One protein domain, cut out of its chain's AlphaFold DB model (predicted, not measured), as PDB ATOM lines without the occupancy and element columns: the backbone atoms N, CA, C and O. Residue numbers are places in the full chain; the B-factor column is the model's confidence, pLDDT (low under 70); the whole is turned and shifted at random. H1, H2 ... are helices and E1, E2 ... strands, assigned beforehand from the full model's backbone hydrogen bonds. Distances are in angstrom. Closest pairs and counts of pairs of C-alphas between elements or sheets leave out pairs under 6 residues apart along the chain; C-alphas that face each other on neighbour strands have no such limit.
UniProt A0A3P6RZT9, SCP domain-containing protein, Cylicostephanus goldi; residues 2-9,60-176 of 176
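Overview. This is residues 2 to 9 and 60 to 176 of the 176 residues of the protein "SCP domain-containing protein" of Cylicostephanus goldi (UniProt A0A3P6RZT9). A two-stranded antiparallel ribbon, E1 and E2, forms the middle, with H2 packed on E1 and short H4 near E1's first end; the longest helix, H1, lies off beside H4, and a long loop, residues 97 to 120, leads from it to H2. The 125 printed residues run E1 H1 H2 H3 E2 H4, mixed class, under half in named elements. The whole is compact, radius of gyration of the C-alphas 15.6 A, spanning 43 by 32 by 32 A.

Along the chain. E1, residues 2 to 7, begins at C-alpha (31.898, -10.324, 22.673); E2 is residues 148 to 153. H1, residues 78 to 96, spans 26.2 A; H2 is 121 to 132, H3 141 to 144. H4, 162 to 168, ends at C-alpha (26.143, -0.466, 20.525).

Arrangement. N 5 and O 150 of E1 and E2 are within hydrogen-bond range, 3.2 A. The closest C-alphas of E1 and H2, Ser 6 and Ala 127, are 5.5 A apart. H1 and H4 are close but not clearly touching, closest C-alphas Val 80 and Val 166, 7.2 A. H2 and H3 are near each other. Every O i to N i+4 pair in H1, H2 and H4 is within range; H3 is too short for one.

Size, cuts and confidence. Residues 10 to 59 are not printed, a 30.4 A gap between C-alphas 9 and 60. Low pLDDT includes residues 2 to 9 and 170 to 176.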
ATOM      1  N   ARG A   2      31.572 -10.114  24.111       35.50
ATOM      2  CA  ARG A   2      31.898 -10.324  22.673       35.50
ATOM      3  C   ARG A   2      30.686 -10.806  21.866       35.50
ATOM      4  O   ARG A   2      29.933 -11.635  22.370       35.50
ATOM      5  N   MET A   3      30.503 -10.315  20.635       32.03
ATOM      6  CA  MET A   3      29.321 -10.634  19.827       32.03
ATOM      7  C   MET A   3      29.581 -10.642  18.307       32.03
ATOM      8  O   MET A   3      29.998  -9.638  17.749       32.03
ATOM      9  N   ARG A   4      29.289 -11.762  17.628       45.50
ATOM     10  CA  ARG A   4      29.501 -11.981  16.175       45.50
ATOM     11  C   ARG A   4      28.187 -11.910  15.389       45.50
ATOM     12  O   ARG A   4      27.147 -12.304  15.916       45.50
ATOM     13  N   LEU A   5      28.245 -11.489  14.119       35.12
ATOM     14  CA  LEU A   5      27.102 -11.476  13.199       35.12
ATOM     15  C   LEU A   5      27.446 -12.099  11.843       35.12
ATOM     16  O   LEU A   5      28.136 -11.506  11.022       35.12
ATOM     17  N   SER A   6      26.903 -13.281  11.563       33.81
ATOM     18  CA  SER A   6      26.988 -13.903  10.237       33.81
ATOM     19  C   SER A   6      25.740 -13.563   9.416       33.81
ATOM     20  O   SER A   6      24.618 -13.693   9.908       33.81
ATOM     21  N   TYR A   7      25.916 -13.134   8.161       35.31
ATOM     22  CA  TYR A   7      24.814 -12.855   7.235       35.31
ATOM     23  C   TYR A   7      25.105 -13.399   5.822       35.31
ATOM     24  O   TYR A   7      26.223 -13.279   5.324       35.31
ATOM     25  N   GLN A   8      24.097 -13.975   5.149       31.84
ATOM     26  CA  GLN A   8      24.205 -14.466   3.768       31.84
ATOM     27  C   GLN A   8      23.556 -13.478   2.786       31.84
ATOM     28  O   GLN A   8      22.340 -13.291   2.787       31.84
ATOM     29  N   GLN A   9      24.339 -12.871   1.891       25.33
ATOM     30  CA  GLN A   9      23.779 -12.288   0.668       25.33
ATOM     31  C   GLN A   9      23.475 -13.441  -0.296       25.33
ATOM     32  O   GLN A   9      24.388 -14.141  -0.724       25.33
ATOM     33  N   GLY A  60      26.791 -13.096  32.068       47.91
ATOM     34  CA  GLY A  60      26.643 -12.124  30.976       47.91
ATOM     35  C   GLY A  60      25.757 -12.556  29.806       47.91
ATOM     36  O   GLY A  60      25.283 -11.687  29.085       47.91
ATOM     37  N   MET A  61      25.490 -13.851  29.595       53.06
ATOM     38  CA  MET A  61      24.583 -14.281  28.513       53.06
ATOM     39  C   MET A  61      23.108 -14.046  28.886       53.06
ATOM     40  O   MET A  61      22.763 -14.260  30.052       53.06
ATOM     41  N   PRO A  62      22.225 -13.692  27.928       54.03
ATOM     42  CA  PRO A  62      20.804 -13.474  28.193       54.03
ATOM     43  C   PRO A  62      20.160 -14.723  28.811       54.03
ATOM     44  O   PRO A  62      19.888 -15.714  28.126       54.03
ATOM     45  N   ARG A  63      19.929 -14.712  30.128       53.00
ATOM     46  CA  ARG A  63      19.300 -15.840  30.845       53.00
ATOM     47  C   ARG A  63      17.777 -15.819  30.768       53.00
ATOM     48  O   ARG A  63      17.135 -16.780  31.180       53.00
ATOM     49  N   TYR A  64      17.201 -14.743  30.241       53.91
ATOM     50  CA  TYR A  64      15.766 -14.515  30.231       53.91
ATOM     51  C   TYR A  64      15.322 -13.989  28.866       53.91
ATOM     52  O   TYR A  64      15.801 -12.960  28.399       53.91
ATOM     53  N   GLY A  65      14.429 -14.723  28.201       67.75
ATOM     54  CA  GLY A  65      13.866 -14.324  26.914       67.75
ATOM     55  C   GLY A  65      13.305 -15.501  26.124       67.75
ATOM     56  O   GLY A  65      13.758 -16.638  26.260       67.75
ATOM     57  N   ASN A  66      12.306 -15.224  25.285       82.31
ATOM     58  CA  ASN A  66      11.738 -16.221  24.383       82.31
ATOM     59  C   ASN A  66      12.806 -16.698  23.375       82.31
ATOM     60  O   ASN A  66      13.633 -15.901  22.930       82.31
ATOM     61  N   ARG A  67      12.800 -17.991  23.033       85.38
ATOM     62  CA  ARG A  67      13.709 -18.624  22.060       85.38
ATOM     63  C   ARG A  67      12.971 -19.410  20.971       85.38
ATOM     64  O   ARG A  67      13.554 -20.281  20.338       85.38
ATOM     65  N   THR A  68      11.692 -19.129  20.753       88.62
ATOM     66  CA  THR A  68      10.861 -19.797  19.742       88.62
ATOM     67  C   THR A  68      11.378 -19.677  18.308       88.62
ATOM     68  O   THR A  68      11.085 -20.566  17.514       88.62
ATOM     69  N   MET A  69      12.157 -18.643  17.953       89.12
ATOM     70  CA  MET A  69      12.705 -18.517  16.590       89.12
ATOM     71  C   MET A  69      13.759 -19.582  16.287       89.12
ATOM     72  O   MET A  69      13.771 -20.123  15.185       89.12
ATOM     73  N   CYS A  70      14.615 -19.890  17.264       88.00
ATOM     74  CA  CYS A  70      15.611 -20.957  17.184       88.00
ATOM     75  C   CYS A  70      15.606 -21.753  18.502       88.00
ATOM     76  O   CYS A  70      16.437 -21.495  19.377       88.00
ATOM     77  N   PRO A  71      14.678 -22.718  18.663       85.56
ATOM     78  CA  PRO A  71      14.467 -23.420  19.935       85.56
ATOM     79  C   PRO A  71      15.678 -24.225  20.413       85.56
ATOM     80  O   PRO A  71      15.888 -24.376  21.613       85.56
ATOM     81  N   ASN A  72      16.483 -24.711  19.467       80.69
ATOM     82  CA  ASN A  72      17.623 -25.589  19.725       80.69
ATOM     83  C   ASN A  72      18.953 -24.833  19.880       80.69
ATOM     84  O   ASN A  72      19.996 -25.472  19.995       80.69
ATOM     85  N   VAL A  73      18.940 -23.492  19.857       76.00
ATOM     86  CA  VAL A  73      20.154 -22.671  19.962       76.00
ATOM     87  C   VAL A  73      20.099 -21.820  21.229       76.00
ATOM     88  O   VAL A  73      19.206 -20.988  21.418       76.00
ATOM     89  N   SER A  74      21.058 -22.061  22.123       74.44
ATOM     90  CA  SER A  74      21.242 -21.332  23.380       74.44
ATOM     91  C   SER A  74      22.188 -20.140  23.214       74.44
ATOM     92  O   SER A  74      23.000 -20.114  22.299       74.44
ATOM     93  N   GLY A  75      22.136 -19.179  24.139       73.25
ATOM     94  CA  GLY A  75      23.029 -18.010  24.141       73.25
ATOM     95  C   GLY A  75      22.487 -16.791  23.386       73.25
ATOM     96  O   GLY A  75      23.083 -15.723  23.466       73.25
ATOM     97  N   MET A  76      21.335 -16.924  22.720       79.00
ATOM     98  CA  MET A  76      20.629 -15.839  22.033       79.00
ATOM     99  C   MET A  76      19.123 -15.879  22.339       79.00
ATOM    100  O   MET A  76      18.542 -16.957  22.497       79.00
ATOM    101  N   THR A  77      18.478 -14.712  22.402       84.44
ATOM    102  CA  THR A  77      17.020 -14.571  22.564       84.44
ATOM    103  C   THR A  77      16.372 -14.085  21.274       84.44
ATOM    104  O   THR A  77      17.001 -13.419  20.454       84.44
ATOM    105  N   ASP A  78      15.082 -14.364  21.104       87.75
ATOM    106  CA  ASP A  78      14.291 -13.905  19.958       87.75
ATOM    107  C   ASP A  78      14.275 -12.380  19.837       87.75
ATOM    108  O   ASP A  78      14.221 -11.853  18.729       87.75
ATOM    109  N   GLU A  79      14.347 -11.659  20.957       84.31
ATOM    110  CA  GLU A  79      14.459 -10.202  20.940       84.31
ATOM    111  C   GLU A  79      15.740  -9.761  20.228       84.31
ATOM    112  O   GLU A  79      15.697  -8.935  19.317       84.31
ATOM    113  N   VAL A  80      16.876 -10.350  20.598       81.62
ATOM    114  CA  VAL A  80      18.163 -10.021  19.992       81.62
ATOM    115  C   VAL A  80      18.197 -10.436  18.516       81.62
ATOM    116  O   VAL A  80      18.610  -9.649  17.664       81.62
ATOM    117  N   ARG A  81      17.674 -11.624  18.179       87.69
ATOM    118  CA  ARG A  81      17.543 -12.093  16.784       87.69
ATOM    119  C   ARG A  81      16.747 -11.110  15.925       87.69
ATOM    120  O   ARG A  81      17.178 -10.768  14.821       87.69
ATOM    121  N   LYS A  82      15.609 -10.629  16.440       88.44
ATOM    122  CA  LYS A  82      14.767  -9.626  15.771       88.44
ATOM    123  C   LYS A  82      15.504  -8.310  15.593       88.44
ATOM    124  O   LYS A  82      15.531  -7.803  14.480       88.44
ATOM    125  N   ARG A  83      16.176  -7.806  16.635       83.44
ATOM    126  CA  ARG A  83      16.967  -6.566  16.550       83.44
ATOM    127  C   ARG A  83      17.999  -6.630  15.424       83.44
ATOM    128  O   ARG A  83      18.064  -5.700  14.625       83.44
ATOM    129  N   PHE A  84      18.738  -7.735  15.291       82.88
ATOM    130  CA  PHE A  84      19.673  -7.888  14.171       82.88
ATOM    131  C   PHE A  84      18.984  -7.955  12.820       82.88
ATOM    132  O   PHE A  84      19.399  -7.258  11.894       82.88
ATOM    133  N   LEU A  85      17.949  -8.783  12.690       86.69
ATOM    134  CA  LEU A  85      17.246  -8.942  11.424       86.69
ATOM    135  C   LEU A  85      16.623  -7.621  10.952       86.69
ATOM    136  O   LEU A  85      16.719  -7.275   9.771       86.69
ATOM    137  N   ASP A  86      16.004  -6.887  11.872       86.19
ATOM    138  CA  ASP A  86      15.325  -5.626  11.604       86.19
ATOM    139  C   ASP A  86      16.322  -4.516  11.288       86.19
ATOM    140  O   ASP A  86      16.104  -3.775  10.331       86.19
ATOM    141  N   ALA A  87      17.443  -4.434  12.014       81.88
ATOM    142  CA  ALA A  87      18.500  -3.473  11.720       81.88
ATOM    143  C   ALA A  87      19.031  -3.657  10.290       81.88
ATOM    144  O   ALA A  87      18.997  -2.713   9.498       81.88
ATOM    145  N   HIS A  88      19.429  -4.877   9.912       84.06
ATOM    146  CA  HIS A  88      19.932  -5.127   8.561       84.06
ATOM    147  C   HIS A  88      18.870  -4.829   7.495       84.06
ATOM    148  O   HIS A  88      19.154  -4.152   6.508       84.06
ATOM    149  N   ASN A  89      17.633  -5.300   7.684       88.12
ATOM    150  CA  ASN A  89      16.555  -5.044   6.729       88.12
ATOM    151  C   ASN A  89      16.205  -3.552   6.619       88.12
ATOM    152  O   ASN A  89      15.880  -3.085   5.526       88.12
ATOM    153  N   ARG A  90      16.312  -2.786   7.711       88.25
ATOM    154  CA  ARG A  90      16.124  -1.331   7.710       88.25
ATOM    155  C   ARG A  90      17.192  -0.636   6.870       88.25
ATOM    156  O   ARG A  90      16.828   0.157   6.002       88.25
ATOM    157  N   TYR A  91      18.472  -0.948   7.078       86.25
ATOM    158  CA  TYR A  91      19.566  -0.364   6.291       86.25
ATOM    159  C   TYR A  91      19.467  -0.739   4.812       86.25
ATOM    160  O   TYR A  91      19.529   0.131   3.948       86.25
ATOM    161  N   ARG A  92      19.198  -2.014   4.509       89.62
ATOM    162  CA  ARG A  92      18.980  -2.475   3.131       89.62
ATOM    163  C   ARG A  92      17.807  -1.775   2.461       89.62
ATOM    164  O   ARG A  92      17.910  -1.399   1.302       89.62
ATOM    165  N   SER A  93      16.710  -1.560   3.186       90.81
ATOM    166  CA  SER A  93      15.555  -0.815   2.680       90.81
ATOM    167  C   SER A  93      15.874   0.660   2.431       90.81
ATOM    168  O   SER A  93      15.364   1.237   1.472       90.81
ATOM    169  N   ALA A  94      16.677   1.297   3.287       88.44
ATOM    170  CA  ALA A  94      17.117   2.675   3.073       88.44
ATOM    171  C   ALA A  94      18.012   2.780   1.829       88.44
ATOM    172  O   ALA A  94      17.770   3.631   0.973       88.44
ATOM    173  N   LEU A  95      18.971   1.861   1.690       88.69
ATOM    174  CA  LEU A  95      19.856   1.766   0.530       88.69
ATOM    175  C   LEU A  95      19.070   1.513  -0.763       88.69
ATOM    176  O   LEU A  95      19.247   2.221  -1.749       88.69
ATOM    177  N   ALA A  96      18.130   0.566  -0.745       92.00
ATOM    178  CA  ALA A  96      17.278   0.254  -1.893       92.00
ATOM    179  C   ALA A  96      16.446   1.451  -2.373       92.00
ATOM    180  O   ALA A  96      16.149   1.559  -3.555       92.00
ATOM    181  N   ARG A  97      16.095   2.370  -1.467       90.19
ATOM    182  CA  ARG A  97      15.338   3.591  -1.775       90.19
ATOM    183  C   ARG A  97      16.221   4.796  -2.120       90.19
ATOM    184  O   ARG A  97      15.683   5.881  -2.311       90.19
ATOM    185  N   GLY A  98      17.548   4.639  -2.162       89.00
ATOM    186  CA  GLY A  98      18.478   5.746  -2.416       89.00
ATOM    187  C   GLY A  98      18.474   6.812  -1.313       89.00
ATOM    188  O   GLY A  98      18.651   7.996  -1.589       89.00
ATOM    189  N   LEU A  99      18.206   6.406  -0.065       88.69
ATOM    190  CA  LEU A  99      18.157   7.296   1.107       88.69
ATOM    191  C   LEU A  99      19.475   7.328   1.895       88.69
ATOM    192  O   LEU A  99      19.533   7.944   2.953       88.69
ATOM    193  N   VAL A 100      20.492   6.609   1.424       88.00
ATOM    194  CA  VAL A 100      21.808   6.514   2.063       88.00
ATOM    195  C   VAL A 100      22.777   7.417   1.313       88.00
ATOM    196  O   VAL A 100      22.700   7.528   0.091       88.00
ATOM    197  N   GLU A 101      23.688   8.046   2.043       86.50
ATOM    198  CA  GLU A 101      24.747   8.899   1.509       86.50
ATOM    199  C   GLU A 101      26.110   8.298   1.856       86.50
ATOM    200  O   GLU A 101      26.280   7.670   2.902       86.50
ATOM    201  N   TRP A 102      27.077   8.472   0.960       80.12
ATOM    202  CA  TRP A 102      28.485   8.243   1.245       80.12
ATOM    203  C   TRP A 102      28.995   9.277   2.254       80.12
ATOM    204  O   TRP A 102      28.402  10.341   2.421       80.12
ATOM    205  N   GLY A 103      30.154   9.020   2.869       77.69
ATOM    206  CA  GLY A 103      30.764   9.947   3.833       77.69
ATOM    207  C   GLY A 103      31.052  11.353   3.279       77.69
ATOM    208  O   GLY A 103      31.173  12.303   4.044       77.69
ATOM    209  N   ASN A 104      31.105  11.511   1.954       85.31
ATOM    210  CA  ASN A 104      31.260  12.802   1.277       85.31
ATOM    211  C   ASN A 104      29.923  13.522   0.973       85.31
ATOM    212  O   ASN A 104      29.927  14.512   0.243       85.31
ATOM    213  N   GLY A 105      28.787  13.013   1.463       85.25
ATOM    214  CA  GLY A 105      27.445  13.571   1.240       85.25
ATOM    215  C   GLY A 105      26.810  13.216  -0.110       85.25
ATOM    216  O   GLY A 105      25.699  13.652  -0.409       85.25
ATOM    217  N   THR A 106      27.477  12.423  -0.953       88.69
ATOM    218  CA  THR A 106      26.898  11.971  -2.228       88.69
ATOM    219  C   THR A 106      25.936  10.814  -1.987       88.69
ATOM    220  O   THR A 106      26.298   9.833  -1.342       88.69
ATOM    221  N   LYS A 107      24.725  10.871  -2.553       87.75
ATOM    222  CA  LYS A 107      23.746   9.779  -2.430       87.75
ATOM    223  C   LYS A 107      24.232   8.490  -3.087       87.75
ATOM    224  O   LYS A 107      24.702   8.492  -4.224       87.75
ATOM    225  N   VAL A 108      24.046   7.380  -2.381       88.12
ATOM    226  CA  VAL A 108      24.257   6.036  -2.918       88.12
ATOM    227  C   VAL A 108      23.128   5.713  -3.903       88.12
ATOM    228  O   VAL A 108      21.960   5.965  -3.584       88.12
ATOM    229  N   PRO A 109      23.426   5.154  -5.092       90.56
ATOM    230  CA  PRO A 109      22.395   4.751  -6.040       90.56
ATOM    231  C   PRO A 109      21.391   3.771  -5.421       90.56
ATOM    232  O   PRO A 109      21.764   2.854  -4.687       90.56
ATOM    233  N   ALA A 110      20.112   3.949  -5.754       92.00
ATOM    234  CA  ALA A 110      19.062   3.016  -5.367       92.00
ATOM    235  C   ALA A 110      19.320   1.629  -5.979       92.00
ATOM    236  O   ALA A 110      19.674   1.506  -7.153       92.00
ATOM    237  N   ALA A 111      19.123   0.577  -5.189       90.50
ATOM    238  CA  ALA A 111      19.278  -0.796  -5.656       90.50
ATOM    239  C   ALA A 111      17.987  -1.309  -6.311       90.50
ATOM    240  O   ALA A 111      16.912  -1.210  -5.723       90.50
ATOM    241  N   ALA A 112      18.107  -1.909  -7.499       89.19
ATOM    242  CA  ALA A 112      16.960  -2.388  -8.272       89.19
ATOM    243  C   ALA A 112      16.299  -3.658  -7.697       89.19
ATOM    244  O   ALA A 112      15.086  -3.805  -7.802       89.19
ATOM    245  N   ASP A 113      17.075  -4.557  -7.080       91.69
ATOM    246  CA  ASP A 113      16.590  -5.859  -6.587       91.69
ATOM    247  C   ASP A 113      17.210  -6.225  -5.224       91.69
ATOM    248  O   ASP A 113      17.951  -7.195  -5.053       91.69
ATOM    249  N   MET A 114      16.979  -5.372  -4.222       91.06
ATOM    250  CA  MET A 114      17.505  -5.593  -2.874       91.06
ATOM    251  C   MET A 114      16.632  -6.588  -2.099       91.06
ATOM    252  O   MET A 114      15.580  -6.233  -1.566       91.06
ATOM    253  N   VAL A 115      17.101  -7.830  -1.965       90.50
ATOM    254  CA  VAL A 115      16.346  -8.878  -1.259       90.50
ATOM    255  C   VAL A 115      16.197  -8.596   0.240       90.50
ATOM    256  O   VAL A 115      17.137  -8.128   0.898       90.50
ATOM    257  N   ARG A 116      15.022  -8.927   0.791       87.50
ATOM    258  CA  ARG A 116      14.747  -8.912   2.235       87.50
ATOM    259  C   ARG A 116      15.339 -10.150   2.898       87.50
ATOM    260  O   ARG A 116      15.203 -11.265   2.405       87.50
ATOM    261  N   LEU A 117      15.943  -9.949   4.057       90.12
ATOM    262  CA  LEU A 117      16.602 -10.998   4.814       90.12
ATOM    263  C   LEU A 117      15.608 -11.760   5.681       90.12
ATOM    264  O   LEU A 117      14.649 -11.180   6.205       90.12
ATOM    265  N   ARG A 118      15.896 -13.043   5.890       91.88
ATOM    266  CA  ARG A 118      15.235 -13.911   6.869       91.88
ATOM    267  C   ARG A 118      16.280 -14.451   7.834       91.88
ATOM    268  O   ARG A 118      17.425 -14.668   7.447       91.88
ATOM    269  N   TYR A 119      15.874 -14.662   9.080       87.44
ATOM    270  CA  TYR A 119      16.746 -15.265  10.079       87.44
ATOM    271  C   TYR A 119      16.984 -16.747   9.759       87.44
ATOM    272  O   TYR A 119      16.047 -17.439   9.358       87.44
ATOM    273  N   ASN A 120      18.214 -17.226   9.951       88.69
ATOM    274  CA  ASN A 120      18.583 -18.629   9.767       88.69
ATOM    275  C   ASN A 120      19.347 -19.120  11.007       88.69
ATOM    276  O   ASN A 120      20.421 -18.613  11.321       88.69
ATOM    277  N   CYS A 121      18.786 -20.116  11.695       86.25
ATOM    278  CA  CYS A 121      19.353 -20.670  12.922       86.25
ATOM    279  C   CYS A 121      20.653 -21.457  12.695       86.25
ATOM    280  O   CYS A 121      21.482 -21.512  13.594       86.25
ATOM    281  N   GLU A 122      20.868 -22.044  11.516       85.56
ATOM    282  CA  GLU A 122      22.128 -22.729  11.193       85.56
ATOM    283  C   GLU A 122      23.273 -21.719  11.105       85.56
ATOM    284  O   GLU A 122      24.333 -21.926  11.691       85.56
ATOM    285  N   LEU A 123      23.029 -20.566  10.469       86.94
ATOM    286  CA  LEU A 123      23.995 -19.465  10.443       86.94
ATOM    287  C   LEU A 123      24.258 -18.897  11.843       86.94
ATOM    288  O   LEU A 123      25.389 -18.511  12.119       86.94
ATOM    289  N   GLU A 124      23.264 -18.885  12.739       85.62
ATOM    290  CA  GLU A 124      23.474 -18.536  14.153       85.62
ATOM    291  C   GLU A 124      24.381 -19.551  14.859       85.62
ATOM    292  O   GLU A 124      25.265 -19.144  15.606       85.62
ATOM    293  N   ILE A 125      24.208 -20.853  14.614       84.38
ATOM    294  CA  ILE A 125      25.066 -21.892  15.205       84.38
ATOM    295  C   ILE A 125      26.508 -21.708  14.743       84.38
ATOM    296  O   ILE A 125      27.414 -21.700  15.579       84.38
ATOM    297  N   TYR A 126      26.721 -21.511  13.438       83.44
ATOM    298  CA  TYR A 126      28.049 -21.204  12.919       83.44
ATOM    299  C   TYR A 126      28.582 -19.928  13.555       83.44
ATOM    300  O   TYR A 126      29.699 -19.961  14.061       83.44
ATOM    301  N   ALA A 127      27.786 -18.846  13.592       83.31
ATOM    302  CA  ALA A 127      28.122 -17.571  14.231       83.31
ATOM    303  C   ALA A 127      28.638 -17.794  15.666       83.31
ATOM    304  O   ALA A 127      29.771 -17.444  16.009       83.31
ATOM    305  N   PHE A 128      27.818 -18.444  16.480       81.56
ATOM    306  CA  PHE A 128      28.075 -18.706  17.883       81.56
ATOM    307  C   PHE A 128      29.312 -19.584  18.103       81.56
ATOM    308  O   PHE A 128      30.125 -19.267  18.972       81.56
ATOM    309  N   SER A 129      29.499 -20.640  17.303       81.56
ATOM    310  CA  SER A 129      30.623 -21.565  17.471       81.56
ATOM    311  C   SER A 129      31.968 -20.858  17.309       81.56
ATOM    312  O   SER A 129      32.818 -20.964  18.190       81.56
ATOM    313  N   TYR A 130      32.150 -20.043  16.272       80.94
ATOM    314  CA  TYR A 130      33.389 -19.276  16.127       80.94
ATOM    315  C   TYR A 130      33.509 -18.176  17.185       80.94
ATOM    316  O   TYR A 130      34.583 -17.991  17.744       80.94
ATOM    317  N   ALA A 131      32.421 -17.466  17.515       80.94
ATOM    318  CA  ALA A 131      32.458 -16.418  18.539       80.94
ATOM    319  C   ALA A 131      32.922 -16.967  19.899       80.94
ATOM    320  O   ALA A 131      33.631 -16.285  20.639       80.94
ATOM    321  N   SER A 132      32.572 -18.223  20.200       80.88
ATOM    322  CA  SER A 132      33.005 -18.924  21.411       80.88
ATOM    323  C   SER A 132      34.518 -19.175  21.474       80.88
ATOM    324  O   SER A 132      35.069 -19.236  22.569       80.88
ATOM    325  N   THR A 133      35.215 -19.210  20.330       83.19
ATOM    326  CA  THR A 133      36.691 -19.275  20.276       83.19
ATOM    327  C   THR A 133      37.353 -17.988  20.750       83.19
ATOM    328  O   THR A 133      38.556 -17.968  20.992       83.19
ATOM    329  N   CYS A 134      36.575 -16.907  20.888       78.19
ATOM    330  CA  CYS A 134      37.067 -15.600  21.289       78.19
ATOM    331  C   CYS A 134      38.106 -15.005  20.309       78.19
ATOM    332  O   CYS A 134      38.794 -14.049  20.671       78.19
ATOM    333  N   SER A 135      38.183 -15.512  19.073       79.94
ATOM    334  CA  SER A 135      38.954 -14.908  17.981       79.94
ATOM    335  C   SER A 135      38.363 -13.561  17.550       79.94
ATOM    336  O   SER A 135      37.148 -13.355  17.586       79.94
ATOM    337  N   MET A 136      39.245 -12.646  17.148       73.06
ATOM    338  CA  MET A 136      38.915 -11.319  16.610       73.06
ATOM    339  C   MET A 136      39.037 -11.257  15.088       73.06
ATOM    340  O   MET A 136      38.667 -10.257  14.478       73.06
ATOM    341  N   GLU A 137      39.577 -12.320  14.504       80.25
ATOM    342  CA  GLU A 137      39.808 -12.451  13.078       80.25
ATOM    343  C   GLU A 137      38.569 -12.996  12.375       80.25
ATOM    344  O   GLU A 137      37.593 -13.408  13.003       80.25
ATOM    345  N   TYR A 138      38.612 -13.010  11.048       81.75
ATOM    346  CA  TYR A 138      37.646 -13.772  10.274       81.75
ATOM    347  C   TYR A 138      37.899 -15.273  10.430       81.75
ATOM    348  O   TYR A 138      39.035 -15.737  10.515       81.75
ATOM    349  N   SER A 139      36.818 -16.046  10.421       83.19
ATOM    350  CA  SER A 139      36.881 -17.496  10.270       83.19
ATOM    351  C   SER A 139      37.386 -17.883   8.879       83.19
ATOM    352  O   SER A 139      37.108 -17.193   7.885       83.19
ATOM    353  N   ASP A 140      38.104 -19.009   8.813       85.50
ATOM    354  CA  ASP A 140      38.665 -19.549   7.575       85.50
ATOM    355  C   ASP A 140      37.578 -19.709   6.514       85.50
ATOM    356  O   ASP A 140      36.508 -20.253   6.793       85.50
ATOM    357  N   LEU A 141      37.849 -19.274   5.280       81.69
ATOM    358  CA  LEU A 141      36.877 -19.311   4.178       81.69
ATOM    359  C   LEU A 141      36.329 -20.723   3.918       81.69
ATOM    360  O   LEU A 141      35.149 -20.879   3.604       81.69
ATOM    361  N   GLU A 142      37.162 -21.748   4.103       84.44
ATOM    362  CA  GLU A 142      36.782 -23.158   3.964       84.44
ATOM    363  C   GLU A 142      35.772 -23.608   5.028       84.44
ATOM    364  O   GLU A 142      34.926 -24.457   4.759       84.44
ATOM    365  N   SER A 143      35.794 -22.996   6.216       77.94
ATOM    366  CA  SER A 143      34.843 -23.290   7.297       77.94
ATOM    367  C   SER A 143      33.464 -22.651   7.086       77.94
ATOM    368  O   SER A 143      32.516 -22.976   7.800       77.94
ATOM    369  N   ARG A 144      33.337 -21.747   6.101       76.31
ATOM    370  CA  ARG A 144      32.143 -20.914   5.879       76.31
ATOM    371  C   ARG A 144      31.722 -20.808   4.412       76.31
ATOM    372  O   ARG A 144      31.236 -19.763   3.965       76.31
ATOM    373  N   VAL A 145      31.886 -21.895   3.658       78.00
ATOM    374  CA  VAL A 145      31.553 -21.970   2.226       78.00
ATOM    375  C   VAL A 145      30.140 -21.430   1.955       78.00
ATOM    376  O   VAL A 145      29.183 -21.782   2.638       78.00
ATOM    377  N   HIS A 146      30.009 -20.554   0.953       81.31
ATOM    378  CA  HIS A 146      28.755 -19.886   0.559       81.31
ATOM    379  C   HIS A 146      28.132 -18.936   1.597       81.31
ATOM    380  O   HIS A 146      26.975 -18.529   1.439       81.31
ATOM    381  N   THR A 147      28.884 -18.536   2.626       79.50
ATOM    382  CA  THR A 147      28.413 -17.591   3.645       79.50
ATOM    383  C   THR A 147      29.381 -16.424   3.839       79.50
ATOM    384  O   THR A 147      30.603 -16.556   3.740       79.50
ATOM    385  N   GLY A 148      28.811 -15.243   4.083       83.31
ATOM    386  CA  GLY A 148      29.556 -14.056   4.486       83.31
ATOM    387  C   GLY A 148      29.701 -13.988   6.004       83.31
ATOM    388  O   GLY A 148      28.930 -14.598   6.750       83.31
ATOM    389  N   GLU A 149      30.674 -13.217   6.468       81.75
ATOM    390  CA  GLU A 149      30.930 -13.021   7.890       81.75
ATOM    391  C   GLU A 149      31.208 -11.551   8.182       81.75
ATOM    392  O   GLU A 149      32.031 -10.949   7.501       81.75
ATOM    393  N   ASN A 150      30.567 -11.021   9.228       81.69
ATOM    394  CA  ASN A 150      30.928  -9.756   9.850       81.69
ATOM    395  C   ASN A 150      31.322 -10.013  11.315       81.69
ATOM    396  O   ASN A 150      30.611 -10.687  12.070       81.69
ATOM    397  N   VAL A 151      32.449  -9.444  11.741       79.19
ATOM    398  CA  VAL A 151      32.931  -9.537  13.126       79.19
ATOM    399  C   VAL A 151      32.874  -8.150  13.757       79.19
ATOM    400  O   VAL A 151      33.344  -7.172  13.180       79.19
ATOM    401  N   GLY A 152      32.263  -8.060  14.937       75.75
ATOM    402  CA  GLY A 152      32.142  -6.824  15.698       75.75
ATOM    403  C   GLY A 152      32.566  -7.049  17.138       75.75
ATOM    404  O   GLY A 152      32.345  -8.116  17.706       75.75
ATOM    405  N   THR A 153      33.171  -6.037  17.748       75.25
ATOM    406  CA  THR A 153      33.526  -6.079  19.163       75.25
ATOM    407  C   THR A 153      33.191  -4.789  19.861       75.25
ATOM    408  O   THR A 153      33.210  -3.706  19.283       75.25
ATOM    409  N   VAL A 154      32.842  -4.939  21.135       74.19
ATOM    410  CA  VAL A 154      32.503  -3.836  22.019       74.19
ATOM    411  C   VAL A 154      33.391  -3.963  23.241       74.19
ATOM    412  O   VAL A 154      33.452  -5.022  23.875       74.19
ATOM    413  N   LEU A 155      34.111  -2.884  23.537       75.62
ATOM    414  CA  LEU A 155      34.868  -2.770  24.777       75.62
ATOM    415  C   LEU A 155      33.893  -2.779  25.955       75.62
ATOM    416  O   LEU A 155      32.786  -2.254  25.858       75.62
ATOM    417  N   GLU A 156      34.300  -3.384  27.064       76.06
ATOM    418  CA  GLU A 156      33.442  -3.544  28.243       76.06
ATOM    419  C   GLU A 156      32.947  -2.206  28.804       76.06
ATOM    420  O   GLU A 156      31.788  -2.093  29.188       76.06
ATOM    421  N   GLU A 157      33.775  -1.165  28.724       80.00
ATOM    422  CA  GLU A 157      33.414   0.216  29.071       80.00
ATOM    423  C   GLU A 157      32.208   0.764  28.284       80.00
ATOM    424  O   GLU A 157      31.475   1.610  28.788       80.00
ATOM    425  N   ASN A 158      31.976   0.264  27.065       73.94
ATOM    426  CA  ASN A 158      30.872   0.676  26.197       73.94
ATOM    427  C   ASN A 158      29.648  -0.240  26.338       73.94
ATOM    428  O   ASN A 158      28.528   0.168  26.024       73.94
ATOM    429  N   ALA A 159      29.852  -1.480  26.790       75.56
ATOM    430  CA  ALA A 159      28.788  -2.419  27.111       75.56
ATOM    431  C   ALA A 159      29.272  -3.528  28.062       75.56
ATOM    432  O   ALA A 159      30.018  -4.438  27.680       75.56
ATOM    433  N   ASP A 160      28.739  -3.488  29.278       71.94
ATOM    434  CA  ASP A 160      28.936  -4.472  30.350       71.94
ATOM    435  C   ASP A 160      28.085  -5.747  30.177       71.94
ATOM    436  O   ASP A 160      28.316  -6.762  30.827       71.94
ATOM    437  N   THR A 161      27.095  -5.708  29.286       67.81
ATOM    438  CA  THR A 161      26.103  -6.767  29.064       67.81
ATOM    439  C   THR A 161      25.933  -7.043  27.580       67.81
ATOM    440  O   THR A 161      26.190  -6.184  26.731       67.81
ATOM    441  N   PHE A 162      25.480  -8.250  27.253       70.25
ATOM    442  CA  PHE A 162      25.288  -8.675  25.872       70.25
ATOM    443  C   PHE A 162      24.251  -7.818  25.163       70.25
ATOM    444  O   PHE A 162      24.475  -7.352  24.055       70.25
ATOM    445  N   GLU A 163      23.128  -7.569  25.823       70.69
ATOM    446  CA  GLU A 163      22.004  -6.816  25.290       70.69
ATOM    447  C   GLU A 163      22.383  -5.358  25.027       70.69
ATOM    448  O   GLU A 163      21.981  -4.796  24.008       70.69
ATOM    449  N   LYS A 164      23.211  -4.750  25.888       72.50
ATOM    450  CA  LYS A 164      23.783  -3.426  25.603       72.50
ATOM    451  C   LYS A 164      24.774  -3.494  24.447       72.50
ATOM    452  O   LYS A 164      24.735  -2.630  23.576       72.50
ATOM    453  N   ALA A 165      25.606  -4.535  24.381       75.25
ATOM    454  CA  ALA A 165      26.557  -4.705  23.285       75.25
ATOM    455  C   ALA A 165      25.833  -4.811  21.934       75.25
ATOM    456  O   ALA A 165      26.215  -4.117  21.001       75.25
ATOM    457  N   VAL A 166      24.731  -5.568  21.846       71.62
ATOM    458  CA  VAL A 166      23.862  -5.656  20.652       71.62
ATOM    459  C   VAL A 166      23.447  -4.278  20.135       71.62
ATOM    460  O   VAL A 166      23.399  -4.061  18.928       71.62
ATOM    461  N   ILE A 167      23.107  -3.358  21.041       68.75
ATOM    462  CA  ILE A 167      22.631  -2.013  20.695       68.75
ATOM    463  C   ILE A 167      23.783  -1.132  20.202       68.75
ATOM    464  O   ILE A 167      23.583  -0.283  19.336       68.75
ATOM    465  N   VAL A 168      24.976  -1.320  20.769       69.38
ATOM    466  CA  VAL A 168      26.143  -0.466  20.525       69.38
ATOM    467  C   VAL A 168      26.988  -0.952  19.347       69.38
ATOM    468  O   VAL A 168      27.655  -0.127  18.722       69.38
ATOM    469  N   VAL A 169      26.956  -2.250  19.010       70.50
ATOM    470  CA  VAL A 169      27.632  -2.787  17.820       70.50
ATOM    471  C   VAL A 169      27.132  -2.022  16.598       70.50
ATOM    472  O   VAL A 169      26.004  -2.197  16.136       70.50
ATOM    473  N   ARG A 170      28.001  -1.165  16.064       62.62
ATOM    474  CA  ARG A 170      27.785  -0.515  14.779       62.62
ATOM    475  C   ARG A 170      28.320  -1.438  13.699       62.62
ATOM    476  O   ARG A 170      29.440  -1.937  13.805       62.62
ATOM    477  N   PHE A 171      27.541  -1.634  12.644       58.12
ATOM    478  CA  PHE A 171      28.127  -2.035  11.372       58.12
ATOM    479  C   PHE A 171      29.053  -0.890  10.978       58.12
ATOM    480  O   PHE A 171      28.595   0.252  10.945       58.12
ATOM    481  N   LYS A 172      30.354  -1.155  10.820       45.44
ATOM    482  CA  LYS A 172      31.287  -0.122  10.367       45.44
ATOM    483  C   LYS A 172      30.714   0.492   9.094       45.44
ATOM    484  O   LYS A 172      30.379  -0.237   8.162       45.44
ATOM    485  N   ASP A 173      30.610   1.814   9.077       42.16
ATOM    486  CA  ASP A 173      30.440   2.551   7.838       42.16
ATOM    487  C   ASP A 173      31.754   2.362   7.070       42.16
ATOM    488  O   ASP A 173      32.743   3.045   7.326       42.16
ATOM    489  N   GLU A 174      31.823   1.353   6.200       36.81
ATOM    490  CA  GLU A 174      32.931   1.197   5.252       36.81
ATOM    491  C   GLU A 174      32.793   2.278   4.173       36.81
ATOM    492  O   GLU A 174      32.364   2.043   3.046       36.81
ATOM    493  N   ALA A 175      33.100   3.506   4.575       31.23
ATOM    494  CA  ALA A 175      33.328   4.656   3.724       31.23
ATOM    495  C   ALA A 175      34.471   5.453   4.365       31.23
ATOM    496  O   ALA A 175      34.256   6.396   5.127       31.23
ATOM    497  N   SER A 176      35.701   5.010   4.123       27.89
ATOM    498  CA  SER A 176      36.931   5.758   4.403       27.89
ATOM    499  C   SER A 176      37.876   5.571   3.233       27.89
ATOM    500  O   SER A 176      38.136   4.393   2.905       27.89
TER     501      SER A 176